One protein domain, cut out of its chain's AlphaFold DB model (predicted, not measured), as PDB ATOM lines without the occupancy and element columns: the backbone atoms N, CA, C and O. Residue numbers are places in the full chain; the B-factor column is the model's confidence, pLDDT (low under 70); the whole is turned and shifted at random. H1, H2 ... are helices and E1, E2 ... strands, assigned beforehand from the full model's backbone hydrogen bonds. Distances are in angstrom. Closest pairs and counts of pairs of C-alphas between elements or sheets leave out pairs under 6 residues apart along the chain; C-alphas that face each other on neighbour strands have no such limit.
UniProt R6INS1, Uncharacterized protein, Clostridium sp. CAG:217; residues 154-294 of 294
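AT A GLANCE: This is residues 154 to 294 of the 294 residues of an uncharacterized protein of Clostridium sp. CAG:217 (UniProt R6INS1). A hairpin of two short strands, E1 and E2, sits at one end of a body of roughly aligned helices, whose core is the three-helix bundle H1, H4 and H5. H6 packs on H1 and H7 packs on H5, while H2 and H3 form a pair set off to one side, near the end of H1 and the start of H4. The printed part has 141 residues, with two named strands followed by seven named helices; E1 and E2 make an antiparallel sheet in the order E1 - E2, and the class is mostly helix. The whole is compact, with a radius of gyration of the C-alphas of 15.5 A and spans of 44 by 43 by 27 A.

IN THESE COORDINATES: E1 is residues 154 to 158, beginning at C-alpha 154 (-4.186, 41.826, -10.653), and E2 is residues 164 to 169, 15.6 A long. H1 is residues 177 to 189, 18.5 A; H2 is residues 194 to 203 and H3 residues 206 to 213. H4, residues 217 to 237, is the longest helix at 30.5 A, beginning at C-alpha 217 (-10.535, 21.726, 14.386). H5 is residues 245 to 259, 21.8 A, and H6 residues 265 to 273. H7, residues 277 to 292, is 22.2 A long and ends at C-alpha 292 (11.416, 13.809, 2.146).

HOW THE PARTS SIT: In the hairpin of E1 and E2, N 157 and O 165 are within hydrogen-bond range at 2.9 A, as are N 167 and O 155 at 2.8 A. The closest C-alphas of E2 and H1, those of Leu 169 and Ser 181, are 6.7 A apart; those of E1 and H5, Ile 157 and Glu 245, are 7.0 A apart. H1, H4 and H5 are an up and down bundle, each running against the one before it in the chain. H1 and H4 touch at a shallow tilt of 12 degrees, closest at C-alphas 179 and 230, 6.0 A. H4 and H5, a helical hairpin, touch at C-alphas 225 and 252, 6.1 A. H1 touches H6, opposite ways, at C-alphas 185 and 270, 5.0 A. H5 touches H7, the same way, at C-alphas 254 and 283, 5.7 A. H6 and H7, a helical hairpin, only just touch, with 3 pairs of C-alphas within 8 A, the closest being 271 and 280, 6.2 A. H2 touches H3 at a steep tilt of 47 degrees, closest at C-alphas 201 and 209, 6.1 A. Every O i to N i+4 pair is within hydrogen-bond range in H1, H2, H3, H4 and H6; H5 has 10 of 11 and H7 11 of 12.

THE WHOLE: The two C-alphas farthest apart, those of Gly 239 and Asp 294, are 48.3 A apart. The printed part has no cut and no long link. Mean pLDDT of the printed part is 90.9, and residues 293 to 294 are under 70.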
ATOM      1  N   HIS A 154      -5.162  41.198 -11.525       89.75
ATOM      2  CA  HIS A 154      -4.186  41.826 -10.653       89.75
ATOM      3  C   HIS A 154      -4.934  42.641  -9.603       89.75
ATOM      4  O   HIS A 154      -5.710  43.538  -9.934       89.75
ATOM      5  N   GLU A 155      -4.713  42.325  -8.332       89.62
ATOM      6  CA  GLU A 155      -5.249  43.096  -7.215       89.62
ATOM      7  C   GLU A 155      -4.116  43.723  -6.413       89.62
ATOM      8  O   GLU A 155      -3.097  43.089  -6.165       89.62
ATOM      9  N   TYR A 156      -4.305  44.962  -5.962       91.25
ATOM     10  CA  TYR A 156      -3.311  45.668  -5.158       91.25
ATOM     11  C   TYR A 156      -3.713  45.674  -3.681       91.25
ATOM     12  O   TYR A 156      -4.856  46.008  -3.345       91.25
ATOM     13  N   ILE A 157      -2.773  45.314  -2.810       93.25
ATOM     14  CA  ILE A 157      -2.879  45.384  -1.344       93.25
ATOM     15  C   ILE A 157      -1.796  46.312  -0.784       93.25
ATOM     16  O   ILE A 157      -0.878  46.701  -1.505       93.25
ATOM     17  N   ALA A 158      -1.899  46.686   0.490       90.94
ATOM     18  CA  ALA A 158      -0.825  47.402   1.170       90.94
ATOM     19  C   ALA A 158       0.138  46.400   1.823       90.94
ATOM     20  O   ALA A 158      -0.296  45.487   2.524       90.94
ATOM     21  N   ASP A 159       1.439  46.570   1.607       87.62
ATOM     22  CA  ASP A 159       2.464  45.831   2.343       87.62
ATOM     23  C   ASP A 159       2.662  46.390   3.766       87.62
ATOM     24  O   ASP A 159       2.003  47.343   4.193       87.62
ATOM     25  N   LYS A 160       3.616  45.813   4.508       87.06
ATOM     26  CA  LYS A 160       3.950  46.222   5.884       87.06
ATOM     27  C   LYS A 160       4.440  47.670   6.003       87.06
ATOM     28  O   LYS A 160       4.372  48.245   7.085       87.06
ATOM     29  N   GLU A 161       4.947  48.253   4.919       87.75
ATOM     30  CA  GLU A 161       5.391  49.648   4.848       87.75
ATOM     31  C   GLU A 161       4.289  50.579   4.303       87.75
ATOM     32  O   GLU A 161       4.511  51.784   4.160       87.75
ATOM     33  N   GLY A 162       3.101  50.042   4.004       85.50
ATOM     34  CA  GLY A 162       1.983  50.767   3.406       85.50
ATOM     35  C   GLY A 162       2.135  51.020   1.905       85.50
ATOM     36  O   GLY A 162       1.400  51.840   1.349       85.50
ATOM     37  N   LYS A 163       3.085  50.361   1.234       89.25
ATOM     38  CA  LYS A 163       3.281  50.469  -0.216       89.25
ATOM     39  C   LYS A 163       2.364  49.502  -0.954       89.25
ATOM     40  O   LYS A 163       1.943  48.482  -0.422       89.25
ATOM     41  N   SER A 164       2.065  49.839  -2.206       91.50
ATOM     42  CA  SER A 164       1.256  48.993  -3.085       91.50
ATOM     43  C   SER A 164       2.009  47.709  -3.429       91.50
ATOM     44  O   SER A 164       3.107  47.772  -3.983       91.50
ATOM     45  N   PHE A 165       1.397  46.567  -3.146       92.12
ATOM     46  CA  PHE A 165       1.875  45.232  -3.481       92.12
ATOM     47  C   PHE A 165       0.866  44.550  -4.403       92.12
ATOM     48  O   PHE A 165      -0.335  44.588  -4.140       92.12
ATOM     49  N   GLU A 166       1.338  43.954  -5.496       92.75
ATOM     50  CA  GLU A 166       0.484  43.328  -6.507       92.75
ATOM     51  C   GLU A 166       0.317  41.828  -6.243       92.75
ATOM     52  O   GLU A 166       1.289  41.088  -6.128       92.75
ATOM     53  N   LEU A 167      -0.931  41.376  -6.198       91.75
ATOM     54  CA  LEU A 167      -1.331  39.977  -6.149       91.75
ATOM     55  C   LEU A 167      -1.814  39.528  -7.523       91.75
ATOM     56  O   LEU A 167      -2.609  40.224  -8.154       91.75
ATOM     57  N   THR A 168      -1.419  38.325  -7.944       91.56
ATOM     58  CA  THR A 168      -1.940  37.708  -9.172       91.56
ATOM     59  C   THR A 168      -2.962  36.627  -8.830       91.56
ATOM     60  O   THR A 168      -2.609  35.520  -8.425       91.56
ATOM     61  N   LEU A 169      -4.244  36.920  -9.030       91.31
ATOM     62  CA  LEU A 169      -5.349  35.999  -8.766       91.31
ATOM     63  C   LEU A 169      -5.690  35.191 -10.014       91.31
ATOM     64  O   LEU A 169      -5.920  35.758 -11.078       91.31
ATOM     65  N   LYS A 170      -5.772  33.863  -9.879       87.44
ATOM     66  CA  LYS A 170      -5.982  32.936 -11.010       87.44
ATOM     67  C   LYS A 170      -7.306  32.170 -10.960       87.44
ATOM     68  O   LYS A 170      -7.474  31.206 -11.703       87.44
ATOM     69  N   SER A 171      -8.245  32.558 -10.094       82.62
ATOM     70  CA  SER A 171      -9.523  31.840  -9.976       82.62
ATOM     71  C   SER A 171     -10.520  32.154 -11.098       82.62
ATOM     72  O   SER A 171     -11.393  31.325 -11.353       82.62
ATOM     73  N   GLY A 172     -10.344  33.269 -11.820       82.81
ATOM     74  CA  GLY A 172     -11.044  33.570 -13.073       82.81
ATOM     75  C   GLY A 172     -12.416  34.234 -12.948       82.81
ATOM     76  O   GLY A 172     -13.179  34.185 -13.908       82.81
ATOM     77  N   TYR A 173     -12.729  34.857 -11.810       89.06
ATOM     78  CA  TYR A 173     -14.028  35.491 -11.564       89.06
ATOM     79  C   TYR A 173     -13.982  37.009 -11.764       89.06
ATOM     80  O   TYR A 173     -13.008  37.670 -11.407       89.06
ATOM     81  N   ARG A 174     -15.065  37.578 -12.306       85.50
ATOM     82  CA  ARG A 174     -15.241  39.029 -12.529       85.50
ATOM     83  C   ARG A 174     -15.504  39.797 -11.237       85.50
ATOM     84  O   ARG A 174     -15.233  40.995 -11.161       85.50
ATOM     85  N   GLN A 175     -16.096  39.134 -10.247       84.12
ATOM     86  CA  GLN A 175     -16.464  39.720  -8.958       84.12
ATOM     87  C   GLN A 175     -15.995  38.818  -7.822       84.12
ATOM     88  O   GLN A 175     -16.001  37.599  -7.961       84.12
ATOM     89  N   PHE A 176     -15.620  39.409  -6.681       89.50
ATOM     90  CA  PHE A 176     -15.162  38.656  -5.502       89.50
ATOM     91  C   PHE A 176     -13.972  37.719  -5.794       89.50
ATOM     92  O   PHE A 176     -13.775  36.723  -5.100       89.50
ATOM     93  N   ASN A 177     -13.147  38.039  -6.796       89.81
ATOM     94  CA  ASN A 177     -12.071  37.162  -7.256       89.81
ATOM     95  C   ASN A 177     -11.079  36.819  -6.130       89.81
ATOM     96  O   ASN A 177     -10.656  35.670  -6.008       89.81
ATOM     97  N   TYR A 178     -10.755  37.780  -5.257       93.25
ATOM     98  CA  TYR A 178      -9.910  37.540  -4.088       93.25
ATOM     99  C   TYR A 178     -10.534  36.554  -3.081       93.25
ATOM    100  O   TYR A 178      -9.948  35.482  -2.895       93.25
ATOM    101  N   PRO A 179     -11.724  36.808  -2.486       95.00
ATOM    102  CA  PRO A 179     -12.376  35.826  -1.616       95.00
ATOM    103  C   PRO A 179     -12.578  34.456  -2.263       95.00
ATOM    104  O   PRO A 179     -12.363  33.432  -1.616       95.00
ATOM    105  N   ILE A 180     -12.944  34.420  -3.547       95.31
ATOM    106  CA  ILE A 180     -13.135  33.164  -4.276       95.31
ATOM    107  C   ILE A 180     -11.817  32.404  -4.399       95.31
ATOM    108  O   ILE A 180     -11.798  31.197  -4.170       95.31
ATOM    109  N   SER A 181     -10.709  33.083  -4.703       93.75
ATOM    110  CA  SER A 181      -9.388  32.447  -4.770       93.75
ATOM    111  C   SER A 181      -9.009  31.816  -3.431       93.75
ATOM    112  O   SER A 181      -8.606  30.657  -3.405       93.75
ATOM    113  N   MET A 182      -9.214  32.538  -2.322       95.88
ATOM    114  CA  MET A 182      -8.911  32.030  -0.980       95.88
ATOM    115  C   MET A 182      -9.791  30.825  -0.620       95.88
ATOM    116  O   MET A 182      -9.278  29.787  -0.217       95.88
ATOM    117  N   LEU A 183     -11.108  30.903  -0.847       96.44
ATOM    118  CA  LEU A 183     -12.004  29.775  -0.575       96.44
ATOM    119  C   LEU A 183     -11.687  28.561  -1.464       96.44
ATOM    120  O   LEU A 183     -11.734  27.423  -1.000       96.44
ATOM    121  N   LYS A 184     -11.317  28.788  -2.729       94.75
ATOM    122  CA  LYS A 184     -10.909  27.717  -3.647       94.75
ATOM    123  C   LYS A 184      -9.602  27.046  -3.236       94.75
ATOM    124  O   LYS A 184      -9.470  25.850  -3.468       94.75
ATOM    125  N   MET A 185      -8.668  27.765  -2.609       95.12
ATOM    126  CA  MET A 185      -7.483  27.135  -2.014       95.12
ATOM    127  C   MET A 185      -7.893  26.121  -0.946       95.12
ATOM    128  O   MET A 185      -7.407  24.995  -0.970       95.12
ATOM    129  N   PHE A 186      -8.830  26.484  -0.062       95.75
ATOM    130  CA  PHE A 186      -9.366  25.549   0.927       95.75
ATOM    131  C   PHE A 186     -10.055  24.355   0.260       95.75
ATOM    132  O   PHE A 186      -9.720  23.214   0.559       95.75
ATOM    133  N   PHE A 187     -10.951  24.595  -0.700       94.94
ATOM    134  CA  PHE A 187     -11.636  23.512  -1.412       94.94
ATOM    135  C   PHE A 187     -10.688  22.561  -2.134       94.94
ATOM    136  O   PHE A 187     -10.923  21.357  -2.102       94.94
ATOM    137  N   ALA A 188      -9.600  23.067  -2.716       93.38
ATOM    138  CA  ALA A 188      -8.583  22.223  -3.322       93.38
ATOM    139  C   ALA A 188      -7.955  21.277  -2.287       93.38
ATOM    140  O   ALA A 188      -7.873  20.077  -2.537       93.38
ATOM    141  N   VAL A 189      -7.569  21.770  -1.107       92.31
ATOM    142  CA  VAL A 189      -6.899  20.919  -0.107       92.31
ATOM    143  C   VAL A 189      -7.828  19.909   0.572       92.31
ATOM    144  O   VAL A 189      -7.347  18.880   1.036       92.31
ATOM    145  N   ILE A 190      -9.143  20.156   0.589       91.25
ATOM    146  CA  ILE A 190     -10.140  19.216   1.134       91.25
ATOM    147  C   ILE A 190     -10.895  18.402   0.066       91.25
ATOM    148  O   ILE A 190     -11.875  17.739   0.399       91.25
ATOM    149  N   ASP A 191     -10.475  18.466  -1.203       91.00
ATOM    150  CA  ASP A 191     -11.140  17.807  -2.343       91.00
ATOM    151  C   ASP A 191     -12.649  18.122  -2.442       91.00
ATOM    152  O   ASP A 191     -13.505  17.262  -2.660       91.00
ATOM    153  N   CYS A 192     -13.000  19.393  -2.238       92.94
ATOM    154  CA  CYS A 192     -14.372  19.871  -2.339       92.94
ATOM    155  C   CYS A 192     -14.667  20.378  -3.754       92.94
ATOM    156  O   CYS A 192     -14.020  21.298  -4.252       92.94
ATOM    157  N   ASN A 193     -15.705  19.822  -4.381       92.31
ATOM    158  CA  ASN A 193     -16.249  20.334  -5.634       92.31
ATOM    159  C   ASN A 193     -17.326  21.390  -5.345       92.31
ATOM    160  O   ASN A 193     -18.425  21.056  -4.889       92.31
ATOM    161  N   GLU A 194     -17.045  22.654  -5.662       91.69
ATOM    162  CA  GLU A 194     -17.940  23.772  -5.360       91.69
ATOM    163  C   GLU A 194     -19.308  23.650  -6.048       91.69
ATOM    164  O   GLU A 194     -20.329  24.001  -5.458       91.69
ATOM    165  N   ASN A 195     -19.366  23.092  -7.261       92.06
ATOM    166  CA  ASN A 195     -20.619  22.936  -8.002       92.06
ATOM    167  C   ASN A 195     -21.521  21.882  -7.356       92.06
ATOM    168  O   ASN A 195     -22.737  22.067  -7.272       92.06
ATOM    169  N   MET A 196     -20.928  20.782  -6.880       94.44
ATOM    170  CA  MET A 196     -21.660  19.771  -6.117       94.44
ATOM    171  C   MET A 196     -22.114  20.323  -4.768       94.44
ATOM    172  O   MET A 196     -23.259  20.095  -4.385       94.44
ATOM    173  N   LEU A 197     -21.262  21.094  -4.083       95.06
ATOM    174  CA  LEU A 197     -21.616  21.752  -2.828       95.06
ATOM    175  C   LEU A 197     -22.820  22.688  -3.010       95.06
ATOM    176  O   LEU A 197     -23.803  22.564  -2.283       95.06
ATOM    177  N   ILE A 198     -22.793  23.563  -4.021       94.44
ATOM    178  CA  ILE A 198     -23.894  24.490  -4.331       94.44
ATOM    179  C   ILE A 198     -25.179  23.721  -4.668       94.44
ATOM    180  O   ILE A 198     -26.246  24.055  -4.152       94.44
ATOM    181  N   LYS A 199     -25.095  22.654  -5.478       94.12
ATOM    182  CA  LYS A 199     -26.257  21.803  -5.788       94.12
ATOM    183  C   LYS A 199     -26.831  21.143  -4.527       94.12
ATOM    184  O   LYS A 199     -28.045  21.143  -4.331       94.12
ATOM    185  N   ASN A 200     -25.980  20.637  -3.637       94.19
ATOM    186  CA  ASN A 200     -26.417  20.041  -2.373       94.19
ATOM    187  C   ASN A 200     -27.074  21.075  -1.449       94.19
ATOM    188  O   ASN A 200     -28.085  20.771  -0.814       94.19
ATOM    189  N   MET A 201     -26.546  22.302  -1.405       92.94
ATOM    190  CA  MET A 201     -27.129  23.407  -0.639       92.94
ATOM    191  C   MET A 201     -28.507  23.804  -1.169       92.94
ATOM    192  O   MET A 201     -29.412  24.057  -0.378       92.94
ATOM    193  N   LEU A 202     -28.697  23.807  -2.493       92.69
ATOM    194  CA  LEU A 202     -30.007  24.039  -3.101       92.69
ATOM    195  C   LEU A 202     -31.011  22.944  -2.727       92.69
ATOM    196  O   LEU A 202     -32.185  23.258  -2.545       92.69
ATOM    197  N   ASN A 203     -30.582  21.688  -2.589       90.69
ATOM    198  CA  ASN A 203     -31.458  20.557  -2.260       90.69
ATOM    199  C   ASN A 203     -31.787  20.427  -0.767       90.69
ATOM    200  O   ASN A 203     -32.867  19.948  -0.425       90.69
ATOM    201  N   SER A 204     -30.872  20.848   0.104       87.94
ATOM    202  CA  SER A 204     -31.004  20.766   1.562       87.94
ATOM    203  C   SER A 204     -31.088  22.169   2.172       87.94
ATOM    204  O   SER A 204     -32.113  22.842   2.059       87.94
ATOM    205  N   SER A 205     -30.011  22.633   2.801       84.75
ATOM    206  CA  SER A 205     -29.845  23.998   3.284       84.75
ATOM    207  C   SER A 205     -28.369  24.381   3.292       84.75
ATOM    208  O   SER A 205     -27.494  23.511   3.330       84.75
ATOM    209  N   PHE A 206     -28.079  25.685   3.308       89.94
ATOM    210  CA  PHE A 206     -26.713  26.168   3.507       89.94
ATOM    211  C   PHE A 206     -26.109  25.619   4.809       89.94
ATOM    212  O   PHE A 206     -25.024  25.046   4.796       89.94
ATOM    213  N   ASN A 207     -26.843  25.734   5.918       89.12
ATOM    214  CA  ASN A 207     -26.362  25.376   7.250       89.12
ATOM    215  C   ASN A 207     -25.931  23.925   7.387       89.12
ATOM    216  O   ASN A 207     -24.910  23.666   8.019       89.12
ATOM    217  N   GLU A 208     -26.715  23.011   6.820       89.56
ATOM    218  CA  GLU A 208     -26.436  21.579   6.860       89.56
ATOM    219  C   GLU A 208     -25.145  21.254   6.108       89.56
ATOM    220  O   GLU A 208     -24.265  20.578   6.640       89.56
ATOM    221  N   GLN A 209     -24.993  21.788   4.893       92.50
ATOM    222  CA  GLN A 209     -23.784  21.572   4.099       92.50
ATOM    223  C   GLN A 209     -22.566  22.266   4.716       92.50
ATOM    224  O   GLN A 209     -21.465  21.725   4.675       92.50
ATOM    225  N   PHE A 210     -22.762  23.434   5.330       92.31
ATOM    226  CA  PHE A 210     -21.719  24.143   6.058       92.31
ATOM    227  C   PHE A 210     -21.195  23.320   7.243       92.31
ATOM    228  O   PHE A 210     -19.987  23.141   7.361       92.31
ATOM    229  N   ASP A 211     -22.080  22.772   8.082       91.12
ATOM    230  CA  ASP A 211     -21.674  21.945   9.231       91.12
ATOM    231  C   ASP A 211     -20.999  20.641   8.797       91.12
ATOM    232  O   ASP A 211     -20.088  20.152   9.463       91.12
ATOM    233  N   ALA A 212     -21.426  20.072   7.668       92.00
ATOM    234  CA  ALA A 212     -20.800  18.879   7.109       92.00
ATOM    235  C   ALA A 212     -19.375  19.146   6.586       92.00
ATOM    236  O   ALA A 212     -18.533  18.238   6.617       92.00
ATOM    237  N   LEU A 213     -19.127  20.370   6.107       92.19
ATOM    238  CA  LEU A 213     -17.853  20.810   5.546       92.19
ATOM    239  C   LEU A 213     -16.861  21.241   6.635       92.19
ATOM    240  O   LEU A 213     -15.719  20.799   6.621       92.19
ATOM    241  N   PHE A 214     -17.300  22.062   7.592       90.94
ATOM    242  CA  PHE A 214     -16.461  22.640   8.645       90.94
ATOM    243  C   PHE A 214     -16.670  21.918   9.978       90.94
ATOM    244  O   PHE A 214     -17.365  22.401  10.872       90.94
ATOM    245  N   LYS A 215     -16.073  20.731  10.105       88.81
ATOM    246  CA  LYS A 215     -16.323  19.803  11.225       88.81
ATOM    247  C   LYS A 215     -15.100  19.540  12.095       88.81
ATOM    248  O   LYS A 215     -15.248  19.266  13.286       88.81
ATOM    249  N   SER A 216     -13.901  19.581  11.520       90.56
ATOM    250  CA  SER A 216     -12.665  19.371  12.266       90.56
ATOM    251  C   SER A 216     -12.143  20.680  12.856       90.56
ATOM    252  O   SER A 216     -12.535  21.781  12.467       90.56
ATOM    253  N   LYS A 217     -11.223  20.563  13.817       90.50
ATOM    254  CA  LYS A 217     -10.535  21.726  14.386       90.50
ATOM    255  C   LYS A 217      -9.748  22.491  13.314       90.50
ATOM    256  O   LYS A 217      -9.727  23.719  13.355       90.50
ATOM    257  N   ASP A 218      -9.146  21.772  12.373       91.25
ATOM    258  CA  ASP A 218      -8.328  22.359  11.313       91.25
ATOM    259  C   ASP A 218      -9.207  23.097  10.295       91.25
ATOM    260  O   ASP A 218      -8.885  24.224   9.920       91.25
ATOM    261  N   ASP A 219     -10.383  22.545   9.954       92.31
ATOM    262  CA  ASP A 219     -11.370  23.228   9.103       92.31
ATOM    263  C   ASP A 219     -11.827  24.548   9.737       92.31
ATOM    264  O   ASP A 219     -11.942  25.570   9.063       92.31
ATOM    265  N   MET A 220     -12.075  24.539  11.051       93.06
ATOM    266  CA  MET A 220     -12.525  25.726  11.781       93.06
ATOM    267  C   MET A 220     -11.433  26.797  11.891       93.06
ATOM    268  O   MET A 220     -11.743  27.989  11.838       93.06
ATOM    269  N   GLU A 221     -10.163  26.406  12.018       95.56
ATOM    270  CA  GLU A 221      -9.050  27.362  11.994       95.56
ATOM    271  C   GLU A 221      -8.847  27.942  10.586       95.56
ATOM    272  O   GLU A 221      -8.685  29.156  10.443       95.56
ATOM    273  N   ALA A 222      -8.954  27.118   9.537       95.88
ATOM    274  CA  ALA A 222      -8.927  27.584   8.152       95.88
ATOM    275  C   ALA A 222     -10.079  28.559   7.865       95.88
ATOM    276  O   ALA A 222      -9.862  29.630   7.297       95.88
ATOM    277  N   LEU A 223     -11.292  28.243   8.320       96.50
ATOM    278  CA  LEU A 223     -12.457  29.117   8.211       96.50
ATOM    279  C   LEU A 223     -12.239  30.458   8.919       96.50
ATOM    280  O   LEU A 223     -12.583  31.511   8.386       96.50
ATOM    281  N   LYS A 224     -11.663  30.443  10.122       96.69
ATOM    282  CA  LYS A 224     -11.370  31.664  10.877       96.69
ATOM    283  C   LYS A 224     -10.391  32.570  10.126       96.69
ATOM    284  O   LYS A 224     -10.641  33.771  10.042       96.69
ATOM    285  N   GLN A 225      -9.324  32.011   9.559       97.56
ATOM    286  CA  GLN A 225      -8.365  32.781   8.760       97.56
ATOM    287  C   GLN A 225      -8.972  33.262   7.435       97.56
ATOM    288  O   GLN A 225      -8.756  34.403   7.037       97.56
ATOM    289  N   PHE A 226      -9.816  32.450   6.795       98.00
ATOM    290  CA  PHE A 226     -10.594  32.888   5.637       98.00
ATOM    291  C   PHE A 226     -11.510  34.076   5.978       98.00
ATOM    292  O   PHE A 226     -11.575  35.042   5.221       98.00
ATOM    293  N   ASN A 227     -12.173  34.054   7.137       97.06
ATOM    294  CA  ASN A 227     -13.022  35.158   7.592       97.06
ATOM    295  C   ASN A 227     -12.222  36.441   7.837       97.06
ATOM    296  O   ASN A 227     -12.697  37.524   7.499       97.06
ATOM    297  N   GLU A 228     -11.015  36.331   8.395       97.50
ATOM    298  CA  GLU A 228     -10.093  37.461   8.554       97.50
ATOM    299  C   GLU A 228      -9.758  38.088   7.191       97.50
ATOM    300  O   GLU A 228      -9.964  39.289   6.999       97.50
ATOM    301  N   LEU A 229      -9.343  37.268   6.219       97.19
ATOM    302  CA  LEU A 229      -9.034  37.709   4.854       97.19
ATOM    303  C   LEU A 229     -10.249  38.328   4.155       97.19
ATOM    304  O   LEU A 229     -10.133  39.355   3.488       97.19
ATOM    305  N   PHE A 230     -11.434  37.746   4.340       97.06
ATOM    306  CA  PHE A 230     -12.677  38.291   3.803       97.06
ATOM    307  C   PHE A 230     -12.968  39.688   4.371       97.06
ATOM    308  O   PHE A 230     -13.307  40.601   3.623       97.06
ATOM    309  N   ILE A 231     -12.800  39.895   5.680       95.75
ATOM    310  CA  ILE A 231     -13.009  41.203   6.319       95.75
ATOM    311  C   ILE A 231     -11.981  42.232   5.829       95.75
ATOM    312  O   ILE A 231     -12.345  43.392   5.609       95.75
ATOM    313  N   MET A 232     -10.722  41.826   5.637       95.69
ATOM    314  CA  MET A 232      -9.683  42.690   5.063       95.69
ATOM    315  C   MET A 232     -10.045  43.110   3.635       95.69
ATOM    316  O   MET A 232     -10.053  44.309   3.347       95.69
ATOM    317  N   TYR A 233     -10.499  42.166   2.805       94.56
ATOM    318  CA  TYR A 233     -11.013  42.445   1.464       94.56
ATOM    319  C   TYR A 233     -12.177  43.446   1.489       94.56
ATOM    320  O   TYR A 233     -12.129  44.465   0.797       94.56
ATOM    321  N   ILE A 234     -13.195  43.215   2.330       94.38
ATOM    322  CA  ILE A 234     -14.340  44.130   2.454       94.38
ATOM    323  C   ILE A 234     -13.893  45.516   2.932       94.38
ATOM    324  O   ILE A 234     -14.373  46.534   2.435       94.38
ATOM    325  N   SER A 235     -12.947  45.594   3.864       92.75
ATOM    326  CA  SER A 235     -12.411  46.876   4.334       92.75
ATOM    327  C   SER A 235     -11.670  47.612   3.215       92.75
ATOM    328  O   SER A 235     -11.894  48.808   3.015       92.75
ATOM    329  N   ARG A 236     -10.861  46.894   2.428       91.62
ATOM    330  CA  ARG A 236     -10.097  47.428   1.295       91.62
ATOM    331  C   ARG A 236     -11.001  47.996   0.204       91.62
ATOM    332  O   ARG A 236     -10.812  49.152  -0.170       91.62
ATOM    333  N   ILE A 237     -12.025  47.264  -0.244       89.06
ATOM    334  CA  ILE A 237     -12.967  47.778  -1.263       89.06
ATOM    335  C   ILE A 237     -13.801  48.967  -0.756       89.06
ATOM    336  O   ILE A 237     -14.277  49.775  -1.550       89.06
ATOM    337  N   ASN A 238     -13.928  49.114   0.567       88.88
ATOM    338  CA  ASN A 238     -14.558  50.258   1.226       88.88
ATOM    339  C   ASN A 238     -13.565  51.389   1.576       88.88
ATOM    340  O   ASN A 238     -13.902  52.294   2.343       88.88
ATOM    341  N   GLY A 239     -12.346  51.361   1.026       88.88
ATOM    342  CA  GLY A 239     -11.354  52.433   1.163       88.88
ATOM    343  C   GLY A 239     -10.551  52.413   2.466       88.88
ATOM    344  O   GLY A 239      -9.996  53.439   2.854       88.88
ATOM    345  N   LYS A 240     -10.492  51.270   3.159       90.00
ATOM    346  CA  LYS A 240      -9.742  51.072   4.412       90.00
ATOM    347  C   LYS A 240      -8.796  49.864   4.296       90.00
ATOM    348  O   LYS A 240      -9.066  48.832   4.911       90.00
ATOM    349  N   PRO A 241      -7.732  49.946   3.475       89.44
ATOM    350  CA  PRO A 241      -6.794  48.838   3.298       89.44
ATOM    351  C   PRO A 241      -6.004  48.543   4.584       89.44
ATOM    352  O   PRO A 241      -5.730  49.450   5.372       89.44
ATOM    353  N   SER A 242      -5.624  47.276   4.770       91.50
ATOM    354  CA  SER A 242      -4.774  46.805   5.872       91.50
ATOM    355  C   SER A 242      -3.351  46.542   5.381       91.50
ATOM    356  O   SER A 242      -3.177  46.020   4.285       91.50
ATOM    357  N   THR A 243      -2.345  46.845   6.204       92.94
ATOM    358  CA  THR A 243      -0.930  46.490   5.965       92.94
ATOM    359  C   THR A 243      -0.608  45.036   6.317       92.94
ATOM    360  O   THR A 243       0.479  44.541   6.022       92.94
ATOM    361  N   ASP A 244      -1.549  44.345   6.964       94.81
ATOM    362  CA  ASP A 244      -1.363  42.983   7.475       94.81
ATOM    363  C   ASP A 244      -1.913  41.917   6.513       94.81
ATOM    364  O   ASP A 244      -1.755  40.720   6.751       94.81
ATOM    365  N   GLU A 245      -2.550  42.340   5.415       94.12
ATOM    366  CA  GLU A 245      -3.254  41.463   4.472       94.12
ATOM    367  C   GLU A 245      -2.286  40.466   3.807       94.12
ATOM    368  O   GLU A 245      -2.594  39.279   3.720       94.12
ATOM    369  N   LEU A 246      -1.064  40.892   3.457       92.81
ATOM    370  CA  LEU A 246      -0.031  39.994   2.920       92.81
ATOM    371  C   LEU A 246       0.402  38.924   3.934       92.81
ATOM    372  O   LEU A 246       0.591  37.758   3.585       92.81
ATOM    373  N   GLU A 247       0.545  39.305   5.204       93.88
ATOM    374  CA  GLU A 247       0.911  38.356   6.254       93.88
ATOM    375  C   GLU A 247      -0.221  37.357   6.509       93.88
ATOM    376  O   GLU A 247       0.038  36.164   6.657       93.88
ATOM    377  N   ALA A 248      -1.473  37.820   6.501       95.88
ATOM    378  CA  ALA A 248      -2.638  36.956   6.622       95.88
ATOM    379  C   ALA A 248      -2.721  35.944   5.463       95.88
ATOM    380  O   ALA A 248      -2.963  34.763   5.713       95.88
ATOM    381  N   ILE A 249      -2.441  36.364   4.220       95.38
ATOM    382  CA  ILE A 249      -2.382  35.460   3.054       95.38
ATOM    383  C   ILE A 249      -1.301  34.397   3.257       95.38
ATOM    384  O   ILE A 249      -1.541  33.216   2.996       95.38
ATOM    385  N   ASN A 250      -0.120  34.794   3.741       94.56
ATOM    386  CA  ASN A 250       0.972  33.863   4.009       94.56
ATOM    387  C   ASN A 250       0.576  32.833   5.078       94.56
ATOM    388  O   ASN A 250       0.672  31.627   4.844       94.56
ATOM    389  N   ARG A 251       0.041  33.290   6.220       96.00
ATOM    390  CA  ARG A 251      -0.433  32.404   7.299       96.00
ATOM    391  C   ARG A 251      -1.485  31.414   6.799       96.00
ATOM    392  O   ARG A 251      -1.355  30.223   7.069       96.00
ATOM    393  N   TYR A 252      -2.456  31.889   6.022       97.44
ATOM    394  CA  TYR A 252      -3.513  31.049   5.467       97.44
ATOM    395  C   TYR A 252      -2.971  30.011   4.481       97.44
ATOM    396  O   TYR A 252      -3.282  28.827   4.588       97.44
ATOM    397  N   SER A 253      -2.093  30.425   3.566       96.00
ATOM    398  CA  SER A 253      -1.473  29.528   2.583       96.00
ATOM    399  C   SER A 253      -0.645  28.434   3.263       96.00
ATOM    400  O   SER A 253      -0.764  27.255   2.930       96.00
ATOM    401  N   LEU A 254       0.168  28.794   4.259       95.06
ATOM    402  CA  LEU A 254       0.985  27.826   4.991       95.06
ATOM    403  C   LEU A 254       0.154  26.898   5.880       95.06
ATOM    404  O   LEU A 254       0.533  25.734   6.012       95.06
ATOM    405  N   LEU A 255      -0.956  27.381   6.453       95.56
ATOM    406  CA  LEU A 255      -1.917  26.553   7.187       95.56
ATOM    407  C   LEU A 255      -2.536  25.497   6.265       95.56
ATOM    408  O   LEU A 255      -2.535  24.317   6.594       95.56
ATOM    409  N   LEU A 256      -3.038  25.901   5.096       95.50
ATOM    410  CA  LEU A 256      -3.635  24.965   4.139       95.50
ATOM    411  C   LEU A 256      -2.611  23.980   3.563       95.50
ATOM    412  O   LEU A 256      -2.957  22.862   3.212       95.50
ATOM    413  N   THR A 257      -1.336  24.360   3.501       94.12
ATOM    414  CA  THR A 257      -0.273  23.430   3.096       94.12
ATOM    415  C   THR A 257      -0.149  22.257   4.078       94.12
ATOM    416  O   THR A 257       0.100  21.132   3.651       94.12
ATOM    417  N   ASP A 258      -0.369  22.482   5.382       90.19
ATOM    418  CA  ASP A 258      -0.274  21.421   6.398       90.19
ATOM    419  C   ASP A 258      -1.318  20.318   6.206       90.19
ATOM    420  O   ASP A 258      -1.056  19.157   6.540       90.19
ATOM    421  N   THR A 259      -2.475  20.661   5.637       88.69
ATOM    422  CA  THR A 259      -3.587  19.724   5.438       88.69
ATOM    423  C   THR A 259      -3.400  18.825   4.213       88.69
ATOM    424  O   THR A 259      -4.059  17.791   4.112       88.69
ATOM    425  N   ILE A 260      -2.466  19.151   3.310       88.56
ATOM    426  CA  ILE A 260      -2.164  18.338   2.127       88.56
ATOM    427  C   ILE A 260      -1.379  17.097   2.552       88.56
ATOM    428  O   ILE A 260      -0.248  17.194   3.030       88.56
ATOM    429  N   ASN A 261      -1.972  15.919   2.363       81.81
ATOM    430  CA  ASN A 261      -1.370  14.639   2.754       81.81
ATOM    431  C   ASN A 261      -0.847  13.813   1.576       81.81
ATOM    432  O   ASN A 261      -0.113  12.857   1.794       81.81
ATOM    433  N   GLU A 262      -1.175  14.192   0.341       81.56
ATOM    434  CA  GLU A 262      -0.711  13.512  -0.869       81.56
ATOM    435  C   GLU A 262      -0.436  14.530  -1.981       81.56
ATOM    436  O   GLU A 262      -1.158  15.520  -2.139       81.56
ATOM    437  N   VAL A 263       0.602  14.279  -2.785       79.50
ATOM    438  CA  VAL A 263       0.886  15.081  -3.980       79.50
ATOM    439  C   VAL A 263      -0.008  14.600  -5.120       79.50
ATOM    440  O   VAL A 263       0.177  13.511  -5.660       79.50
ATOM    441  N   GLY A 264      -0.968  15.433  -5.513       85.12
ATOM    442  CA  GLY A 264      -1.914  15.124  -6.580       85.12
ATOM    443  C   GLY A 264      -2.441  16.367  -7.302       85.12
ATOM    444  O   GLY A 264      -2.020  17.488  -6.996       85.12
ATOM    445  N   PRO A 265      -3.380  16.195  -8.253       87.50
ATOM    446  CA  PRO A 265      -3.965  17.292  -9.033       87.50
ATOM    447  C   PRO A 265      -4.492  18.445  -8.171       87.50
ATOM    448  O   PRO A 265      -4.284  19.609  -8.503       87.50
ATOM    449  N   ASN A 266      -5.100  18.118  -7.032       87.44
ATOM    450  CA  ASN A 266      -5.625  19.090  -6.079       87.44
ATOM    451  C   ASN A 266      -4.526  19.905  -5.385       87.44
ATOM    452  O   ASN A 266      -4.673  21.113  -5.223       87.44
ATOM    453  N   GLY A 267      -3.389  19.282  -5.057       88.81
ATOM    454  CA  GLY A 267      -2.216  19.994  -4.550       88.81
ATOM    455  C   GLY A 267      -1.672  20.983  -5.585       88.81
ATOM    456  O   GLY A 267      -1.429  22.145  -5.267       88.81
ATOM    457  N   PHE A 268      -1.566  20.575  -6.854       88.81
ATOM    458  CA  PHE A 268      -1.162  21.487  -7.932       88.81
ATOM    459  C   PHE A 268      -2.159  22.634  -8.139       88.81
ATOM    460  O   PHE A 268      -1.740  23.776  -8.338       88.81
ATOM    461  N   ALA A 269      -3.462  22.353  -8.057       89.88
ATOM    462  CA  ALA A 269      -4.502  23.374  -8.120       89.88
ATOM    463  C   ALA A 269      -4.384  24.371  -6.955       89.88
ATOM    464  O   ALA A 269      -4.426  25.577  -7.186       89.88
ATOM    465  N   PHE A 270      -4.153  23.886  -5.732       93.81
ATOM    466  CA  PHE A 270      -3.888  24.719  -4.560       93.81
ATOM    467  C   PHE A 270      -2.696  25.660  -4.787       93.81
ATOM    468  O   PHE A 270      -2.846  26.874  -4.660       93.81
ATOM    469  N   PHE A 271      -1.537  25.137  -5.201       92.50
ATOM    470  CA  PHE A 271      -0.353  25.972  -5.441       92.50
ATOM    471  C   PHE A 271      -0.574  27.003  -6.544       92.50
ATOM    472  O   PHE A 271      -0.104  28.136  -6.433       92.50
ATOM    473  N   ALA A 272      -1.305  26.641  -7.601       90.38
ATOM    474  CA  ALA A 272      -1.639  27.565  -8.677       90.38
ATOM    475  C   ALA A 272      -2.503  28.744  -8.198       90.38
ATOM    476  O   ALA A 272      -2.415  29.822  -8.787       90.38
ATOM    477  N   LEU A 273      -3.301  28.556  -7.143       92.50
ATOM    478  CA  LEU A 273      -4.167  29.584  -6.567       92.50
ATOM    479  C   LEU A 273      -3.458  30.512  -5.572       92.50
ATOM    480  O   LEU A 273      -4.001  31.577  -5.280       92.50
ATOM    481  N   ILE A 274      -2.261  30.159  -5.083       94.00
ATOM    482  CA  ILE A 274      -1.484  31.046  -4.206       94.00
ATOM    483  C   ILE A 274      -1.089  32.305  -5.000       94.00
ATOM    484  O   ILE A 274      -0.388  32.183  -6.015       94.00
ATOM    485  N   PRO A 275      -1.512  33.506  -4.560       89.88
ATOM    486  CA  PRO A 275      -1.457  34.718  -5.376       89.88
ATOM    487  C   PRO A 275      -0.086  35.399  -5.434       89.88
ATOM    488  O   PRO A 275       0.100  36.319  -6.230       89.88
ATOM    489  N   ASP A 276       0.853  34.944  -4.608       91.31
ATOM    490  CA  ASP A 276       2.219  35.449  -4.517       91.31
ATOM    491  C   ASP A 276       3.228  34.305  -4.704       91.31
ATOM    492  O   ASP A 276       3.052  33.203  -4.174       91.31
ATOM    493  N   ASP A 277       4.280  34.556  -5.482       90.94
ATOM    494  CA  ASP A 277       5.265  33.535  -5.838       90.94
ATOM    495  C   ASP A 277       6.213  33.210  -4.672       90.94
ATOM    496  O   ASP A 277       6.630  32.057  -4.544       90.94
ATOM    497  N   GLU A 278       6.522  34.166  -3.789       91.12
ATOM    498  CA  GLU A 278       7.353  33.901  -2.607       91.12
ATOM    499  C   GLU A 278       6.621  32.983  -1.622       91.12
ATOM    500  O   GLU A 278       7.164  31.954  -1.209       91.12
ATOM    501  N   ILE A 279       5.355  33.284  -1.317       92.38
ATOM    502  CA  ILE A 279       4.488  32.436  -0.489       92.38
ATOM    503  C   ILE A 279       4.317  31.058  -1.136       92.38
ATOM    504  O   ILE A 279       4.381  30.040  -0.444       92.38
ATOM    505  N   ARG A 280       4.154  30.993  -2.465       94.12
ATOM    506  CA  ARG A 280       4.032  29.714  -3.180       94.12
ATOM    507  C   ARG A 280       5.292  28.865  -3.025       94.12
ATOM    508  O   ARG A 280       5.180  27.675  -2.745       94.12
ATOM    509  N   ASN A 281       6.475  29.463  -3.156       93.50
ATOM    510  CA  ASN A 281       7.748  28.766  -2.971       93.50
ATOM    511  C   ASN A 281       7.931  28.271  -1.527       93.50
ATOM    512  O   ASN A 281       8.385  27.147  -1.322       93.50
ATOM    513  N   LEU A 282       7.530  29.069  -0.531       93.19
ATOM    514  CA  LEU A 282       7.543  28.655   0.876       93.19
ATOM    515  C   LEU A 282       6.607  27.467   1.129       93.19
ATOM    516  O   LEU A 282       6.995  26.506   1.796       93.19
ATOM    517  N   ALA A 283       5.396  27.506   0.575       92.62
ATOM    518  CA  ALA A 283       4.438  26.412   0.664       92.62
ATOM    519  C   ALA A 283       4.969  25.134  -0.016       92.62
ATOM    520  O   ALA A 283       4.847  24.046   0.542       92.62
ATOM    521  N   PHE A 284       5.616  25.256  -1.181       91.19
ATOM    522  CA  PHE A 284       6.265  24.125  -1.852       91.19
ATOM    523  C   PHE A 284       7.375  23.507  -1.002       91.19
ATOM    524  O   PHE A 284       7.360  22.297  -0.798       91.19
ATOM    525  N   ALA A 285       8.295  24.317  -0.472       90.44
ATOM    526  CA  ALA A 285       9.389  23.830   0.370       90.44
ATOM    527  C   ALA A 285       8.868  23.109   1.624       90.44
ATOM    528  O   ALA A 285       9.384  22.067   2.023       90.44
ATOM    529  N   LYS A 286       7.796  23.641   2.223       89.94
ATOM    530  CA  LYS A 286       7.124  23.024   3.366       89.94
ATOM    531  C   LYS A 286       6.498  21.675   3.000       89.94
ATOM    532  O   LYS A 286       6.651  20.711   3.747       89.94
ATOM    533  N   LEU A 287       5.834  21.586   1.848       89.31
ATOM    534  CA  LEU A 287       5.276  20.322   1.374       89.31
ATOM    535  C   LEU A 287       6.378  19.300   1.063       89.31
ATOM    536  O   LEU A 287       6.248  18.146   1.447       89.31
ATOM    537  N   GLU A 288       7.468  19.721   0.419       87.25
ATOM    538  CA  GLU A 288       8.618  18.863   0.116       87.25
ATOM    539  C   GLU A 288       9.201  18.256   1.397       87.25
ATOM    540  O   GLU A 288       9.285  17.033   1.486       87.25
ATOM    541  N   SER A 289       9.463  19.070   2.430       86.50
ATOM    542  CA  SER A 289       9.965  18.560   3.719       86.50
ATOM    543  C   SER A 289       9.058  17.504   4.358       86.50
ATOM    544  O   SER A 289       9.547  16.582   5.000       86.50
ATOM    545  N   LYS A 290       7.739  17.582   4.134       84.88
ATOM    546  CA  LYS A 290       6.773  16.617   4.677       84.88
ATOM    547  C   LYS A 290       6.906  15.227   4.041       84.88
ATOM    548  O   LYS A 290       6.515  14.254   4.672       84.88
ATOM    549  N   PHE A 291       7.430  15.136   2.817       80.38
ATOM    550  CA  PHE A 291       7.553  13.881   2.061       80.38
ATOM    551  C   PHE A 291       8.994  13.396   1.872       80.38
ATOM    552  O   PHE A 291       9.192  12.290   1.372       80.38
ATOM    553  N   THR A 292       9.999  14.204   2.216       78.88
ATOM    554  CA  THR A 292      11.416  13.809   2.146       78.88
ATOM    555  C   THR A 292      12.003  13.356   3.480       78.88
ATOM    556  O   THR A 292      13.103  12.811   3.479       78.88
ATOM    557  N   ASP A 293      11.303  13.591   4.594       59.78
ATOM    558  CA  ASP A 293      11.745  13.210   5.946       59.78
ATOM    559  C   ASP A 293      11.277  11.790   6.374       59.78
ATOM    560  O   ASP A 293      11.435  11.423   7.542       59.78
ATOM    561  N   ASP A 294      10.760  10.987   5.430       49.81
ATOM    562  CA  ASP A 294      10.483   9.537   5.551       49.81
ATOM    563  C   ASP A 294      11.625   8.677   4.963       49.81
ATOM    564  O   ASP A 294      11.891   7.574   5.508       49.81
TER     565      ASP A 294